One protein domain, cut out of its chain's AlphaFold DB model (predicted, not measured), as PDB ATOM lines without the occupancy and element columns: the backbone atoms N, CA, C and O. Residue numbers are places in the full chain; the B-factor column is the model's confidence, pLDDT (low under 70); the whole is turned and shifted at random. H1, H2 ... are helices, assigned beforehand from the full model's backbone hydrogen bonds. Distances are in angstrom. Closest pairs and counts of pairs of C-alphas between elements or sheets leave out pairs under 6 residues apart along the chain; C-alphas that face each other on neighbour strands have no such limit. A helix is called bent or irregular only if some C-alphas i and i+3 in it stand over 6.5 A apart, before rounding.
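This is residues 2 to 45 of the 45 residues of an uncharacterized protein of Lachnospiraceae bacterium (UniProt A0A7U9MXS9). One long helix, H2, makes the length of the model, and the short helix H1 folds back over its first part at a steep angle, joined to it by a looping link. The far part of H2 sticks out with nothing beside it: residues 27 to 45, of which 27 to 43 belong to H2, stand free. The printed part has 44 residues with two named helices, H1 then H2 along the chain, and no named strand; the class is all helix. The whole is only just extended, close to loose, with a radius of gyration of the C-alphas of 14.4 A, and it is a rod that spans 46 by 19 by 9 A.

H2, residues 17 to 43, touches H1, residues 2 to 9, with its residues 19 to 26 alone. There are 6 pairs of C-alphas within 8 A, and the closest C-alphas of the two helices are those of Thr 9 and Val 19, 5.1 A apart. Their lines stand at a steep tilt of 62 degrees, and they run opposite ways. Their centres are 15.8 A apart. In H1 and H2 every O i to N i+4 pair is within hydrogen-bond range.

H2 has 27 residues and measures 39.2 A from first to last C-alpha, from Pro 17 at (172.426, 173.377, 126.300) to Val 43 at (141.686, 151.976, 137.703). H1 has 8 residues and measures 10.5 A; its C-alpha 2 is at (162.374, 178.984, 142.420). Neither helix is bent.

The two C-alphas farthest apart are those of Val 14 and Arg 45, 46.1 A. The link from H1 to H2 has 7 residues and is short; residues 12 to 17, of which Pro 17 belongs to H2, stand free. The printed part has no cut, and residue 45 is the chain's last. The mean pLDDT of the printed part is 84.8, and residues 44 to 45 are under 70.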
ATOM      1  N   GLN A   2     160.929 178.721 142.318       75.75
ATOM      2  CA  GLN A   2     162.374 178.984 142.420       75.75
ATOM      3  C   GLN A   2     163.241 177.727 142.641       75.75
ATOM      4  O   GLN A   2     164.168 177.501 141.875       75.75
ATOM      5  N   GLY A   3     162.863 176.835 143.566       78.94
ATOM      6  CA  GLY A   3     163.590 175.570 143.766       78.94
ATOM      7  C   GLY A   3     163.511 174.591 142.584       78.94
ATOM      8  O   GLY A   3     164.399 173.768 142.399       78.94
ATOM      9  N   LEU A   4     162.474 174.699 141.745       74.19
ATOM     10  CA  LEU A   4     162.379 173.899 140.521       74.19
ATOM     11  C   LEU A   4     163.340 174.423 139.451       74.19
ATOM     12  O   LEU A   4     163.980 173.642 138.754       74.19
ATOM     13  N   VAL A   5     163.446 175.749 139.342       76.81
ATOM     14  CA  VAL A   5     164.414 176.391 138.454       76.81
ATOM     15  C   VAL A   5     165.826 175.991 138.867       76.81
ATOM     16  O   VAL A   5     166.554 175.508 138.017       76.81
ATOM     17  N   GLU A   6     166.180 176.064 140.153       82.31
ATOM     18  CA  GLU A   6     167.490 175.609 140.651       82.31
ATOM     19  C   GLU A   6     167.771 174.129 140.380       82.31
ATOM     20  O   GLU A   6     168.882 173.784 139.987       82.31
ATOM     21  N   PHE A   7     166.775 173.254 140.550       80.00
ATOM     22  CA  PHE A   7     166.922 171.830 140.250       80.00
ATOM     23  C   PHE A   7     167.248 171.579 138.771       80.00
ATOM     24  O   PHE A   7     168.100 170.753 138.456       80.00
ATOM     25  N   ILE A   8     166.593 172.306 137.863       80.38
ATOM     26  CA  ILE A   8     166.773 172.145 136.413       80.38
ATOM     27  C   ILE A   8     168.051 172.833 135.930       80.38
ATOM     28  O   ILE A   8     168.762 172.299 135.080       80.38
ATOM     29  N   THR A   9     168.347 174.025 136.448       82.69
ATOM     30  CA  THR A   9     169.526 174.785 136.035       82.69
ATOM     31  C   THR A   9     170.801 174.305 136.717       82.69
ATOM     32  O   THR A   9     171.886 174.622 136.239       82.69
ATOM     33  N   GLY A  10     170.709 173.566 137.827       81.44
ATOM     34  CA  GLY A  10     171.867 173.151 138.624       81.44
ATOM     35  C   GLY A  10     172.669 174.337 139.170       81.44
ATOM     36  O   GLY A  10     173.874 174.218 139.369       81.44
ATOM     37  N   GLY A  11     172.025 175.497 139.340       80.06
ATOM     38  CA  GLY A  11     172.692 176.754 139.695       80.06
ATOM     39  C   GLY A  11     173.329 177.497 138.514       80.06
ATOM     40  O   GLY A  11     174.065 178.456 138.728       80.06
ATOM     41  N   ALA A  12     173.065 177.095 137.266       78.12
ATOM     42  CA  ALA A  12     173.532 177.834 136.099       78.12
ATOM     43  C   ALA A  12     172.829 179.198 135.983       78.12
ATOM     44  O   ALA A  12     171.603 179.275 135.880       78.12
ATOM     45  N   GLU A  13     173.622 180.270 135.940       77.81
ATOM     46  CA  GLU A  13     173.144 181.651 135.754       77.81
ATOM     47  C   GLU A  13     172.806 181.977 134.289       77.81
ATOM     48  O   GLU A  13     172.148 182.975 133.996       77.81
ATOM     49  N   VAL A  14     173.242 181.124 133.355       81.56
ATOM     50  CA  VAL A  14     173.038 181.287 131.912       81.56
ATOM     51  C   VAL A  14     172.358 180.049 131.341       81.56
ATOM     52  O   VAL A  14     172.638 178.918 131.739       81.56
ATOM     53  N   PHE A  15     171.474 180.264 130.369       79.31
ATOM     54  CA  PHE A  15     170.752 179.194 129.696       79.31
ATOM     55  C   PHE A  15     171.693 178.407 128.770       79.31
ATOM     56  O   PHE A  15     171.949 178.797 127.632       79.31
ATOM     57  N   THR A  16     172.259 177.312 129.281       87.44
ATOM     58  CA  THR A  16     173.171 176.439 128.526       87.44
ATOM     59  C   THR A  16     172.424 175.262 127.882       87.44
ATOM     60  O   THR A  16     171.329 174.903 128.325       87.44
ATOM     61  N   PRO A  17     173.011 174.591 126.874       87.31
ATOM     62  CA  PRO A  17     172.426 173.377 126.300       87.31
ATOM     63  C   PRO A  17     172.152 172.273 127.334       87.31
ATOM     64  O   PRO A  17     171.164 171.557 127.218       87.31
ATOM     65  N   ALA A  18     172.984 172.160 128.376       85.19
ATOM     66  CA  ALA A  18     172.781 171.191 129.453       85.19
ATOM     67  C   ALA A  18     171.501 171.476 130.257       85.19
ATOM     68  O   ALA A  18     170.743 170.554 130.549       85.19
ATOM     69  N   VAL A  19     171.221 172.752 130.543       88.25
ATOM     70  CA  VAL A  19     169.983 173.191 131.211       88.25
ATOM     71  C   VAL A  19     168.757 172.885 130.351       88.25
ATOM     72  O   VAL A  19     167.747 172.413 130.868       88.25
ATOM     73  N   LEU A  20     168.844 173.101 129.034       87.62
ATOM     74  CA  LEU A  20     167.766 172.768 128.099       87.62
ATOM     75  C   LEU A  20     167.455 171.261 128.116       87.62
ATOM     76  O   LEU A  20     166.291 170.876 128.184       87.62
ATOM     77  N   ILE A  21     168.486 170.413 128.096       89.50
ATOM     78  CA  ILE A  21     168.329 168.953 128.181       89.50
ATOM     79  C   ILE A  21     167.718 168.554 129.529       89.50
ATOM     80  O   ILE A  21     166.788 167.749 129.561       89.50
ATOM     81  N   GLY A  22     168.189 169.145 130.632       86.31
ATOM     82  CA  GLY A  22     167.623 168.926 131.965       86.31
ATOM     83  C   GLY A  22     166.142 169.299 132.034       86.31
ATOM     84  O   GLY A  22     165.334 168.546 132.578       86.31
ATOM     85  N   TYR A  23     165.762 170.414 131.410       87.12
ATOM     86  CA  TYR A  23     164.369 170.839 131.306       87.12
ATOM     87  C   TYR A  23     163.523 169.848 130.495       87.12
ATOM     88  O   TYR A  23     162.456 169.444 130.951       87.12
ATOM     89  N   MET A  24     164.002 169.410 129.326       90.06
ATOM     90  CA  MET A  24     163.299 168.423 128.493       90.06
ATOM     91  C   MET A  24     163.077 167.103 129.241       90.06
ATOM     92  O   MET A  24     161.963 166.584 129.256       90.06
ATOM     93  N   ALA A  25     164.110 166.597 129.919       89.06
ATOM     94  CA  ALA A  25     164.011 165.384 130.727       89.06
ATOM     95  C   ALA A  25     163.007 165.543 131.879       89.06
ATOM     96  O   ALA A  25     162.222 164.637 132.153       89.06
ATOM     97  N   PHE A  26     162.990 166.706 132.532       88.00
ATOM     98  CA  PHE A  26     162.036 166.995 133.597       88.00
ATOM     99  C   PHE A  26     160.582 166.989 133.100       88.00
ATOM    100  O   PHE A  26     159.709 166.423 133.761       88.00
ATOM    101  N   VAL A  27     160.317 167.574 131.929       91.44
ATOM    102  CA  VAL A  27     158.975 167.585 131.324       91.44
ATOM    103  C   VAL A  27     158.493 166.164 131.010       91.44
ATOM    104  O   VAL A  27     157.357 165.830 131.343       91.44
ATOM    105  N   GLU A  28     159.353 165.309 130.454       94.25
ATOM    106  CA  GLU A  28     159.034 163.895 130.184       94.25
ATOM    107  C   GLU A  28     158.717 163.110 131.465       94.25
ATOM    108  O   GLU A  28     157.737 162.365 131.533       94.25
ATOM    109  N   ILE A  29     159.500 163.318 132.528       92.44
ATOM    110  CA  ILE A  29     159.246 162.683 133.829       92.44
ATOM    111  C   ILE A  29     157.882 163.110 134.380       92.44
ATOM    112  O   ILE A  29     157.117 162.262 134.841       92.44
ATOM    113  N   LEU A  30     157.545 164.402 134.316       91.50
ATOM    114  CA  LEU A  30     156.237 164.886 134.762       91.50
ATOM    115  C   LEU A  30     155.087 164.301 133.940       91.50
ATOM    116  O   LEU A  30     154.064 163.936 134.518       91.50
ATOM    117  N   ALA A  31     155.246 164.184 132.621       93.44
ATOM    118  CA  ALA A  31     154.244 163.562 131.760       93.44
ATOM    119  C   ALA A  31     154.022 162.087 132.134       93.44
ATOM    120  O   ALA A  31     152.880 161.634 132.238       93.44
ATOM    121  N   CYS A  32     155.100 161.356 132.422       94.62
ATOM    122  CA  CYS A  32     155.035 159.976 132.896       94.62
ATOM    123  C   CYS A  32     154.310 159.866 134.246       94.62
ATOM    124  O   CYS A  32     153.383 159.069 134.382       94.62
ATOM    125  N   ILE A  33     154.662 160.707 135.226       94.25
ATOM    126  CA  ILE A  33     153.990 160.737 136.536       94.25
ATOM    127  C   ILE A  33     152.502 161.061 136.372       94.25
ATOM    128  O   ILE A  33     151.668 160.409 136.996       94.25
ATOM    129  N   GLY A  34     152.162 162.030 135.519       92.62
ATOM    130  CA  GLY A  34     150.777 162.388 135.216       92.62
ATOM    131  C   GLY A  34     149.990 161.217 134.627       92.62
ATOM    132  O   GLY A  34     148.890 160.935 135.086       92.62
ATOM    133  N   SER A  35     150.584 160.484 133.682       93.25
ATOM    134  CA  SER A  35     149.986 159.274 133.104       93.25
ATOM    135  C   SER A  35     149.790 158.165 134.143       93.25
ATOM    136  O   SER A  35     148.746 157.517 134.177       93.25
ATOM    137  N   ILE A  36     150.759 157.954 135.037       93.56
ATOM    138  CA  ILE A  36     150.625 156.981 136.129       93.56
ATOM    139  C   ILE A  36     149.497 157.397 137.075       93.56
ATOM    140  O   ILE A  36     148.663 156.567 137.427       93.56
ATOM    141  N   ALA A  37     149.451 158.669 137.475       92.75
ATOM    142  CA  ALA A  37     148.419 159.184 138.365       92.75
ATOM    143  C   ALA A  37     147.022 159.050 137.747       92.75
ATOM    144  O   ALA A  37     146.111 158.573 138.419       92.75
ATOM    145  N   ASP A  38     146.866 159.402 136.471       92.38
ATOM    146  CA  ASP A  38     145.606 159.250 135.742       92.38
ATOM    147  C   ASP A  38     145.180 157.780 135.652       92.38
ATOM    148  O   ASP A  38     144.049 157.438 135.993       92.38
ATOM    149  N   ASN A  39     146.105 156.880 135.312       90.69
ATOM    150  CA  ASN A  39     145.831 155.444 135.300       90.69
ATOM    151  C   ASN A  39     145.416 154.921 136.681       90.69
ATOM    152  O   ASN A  39     144.458 154.164 136.777       90.69
ATOM    153  N   VAL A  40     146.088 155.326 137.759       91.25
ATOM    154  CA  VAL A  40     145.724 154.910 139.125       91.25
ATOM    155  C   VAL A  40     144.338 155.430 139.511       91.25
ATOM    156  O   VAL A  40     143.537 154.680 140.068       91.25
ATOM    157  N   LEU A  41     144.032 156.691 139.199       89.75
ATOM    158  CA  LEU A  41     142.728 157.293 139.484       89.75
ATOM    159  C   LEU A  41     141.601 156.641 138.671       89.75
ATOM    160  O   LEU A  41     140.500 156.470 139.194       89.75
ATOM    161  N   ASN A  42     141.874 156.248 137.427       83.12
ATOM    162  CA  ASN A  42     140.902 155.604 136.545       83.12
ATOM    163  C   ASN A  42     140.732 154.102 136.824       83.12
ATOM    164  O   ASN A  42     139.628 153.598 136.667       83.12
ATOM    165  N   VAL A  43     141.771 153.391 137.275       75.06
ATOM    166  CA  VAL A  43     141.686 151.976 137.703       75.06
ATOM    167  C   VAL A  43     140.972 151.832 139.054       75.06
ATOM    168  O   VAL A  43     140.403 150.783 139.342       75.06
ATOM    169  N   GLY A  44     140.985 152.877 139.886       58.91
ATOM    170  CA  GLY A  44     140.229 152.923 141.141       58.91
ATOM    171  C   GLY A  44     138.728 153.216 140.989       58.91
ATOM    172  O   GLY A  44     138.015 153.151 141.993       58.91
ATOM    173  N   ARG A  45     138.252 153.554 139.783       50.84
ATOM    174  CA  ARG A  45     136.830 153.741 139.443       50.84
ATOM    175  C   ARG A  45     136.230 152.480 138.835       50.84
ATOM    176  O   ARG A  45     135.029 152.261 139.099       50.84
TER     177      ARG A  45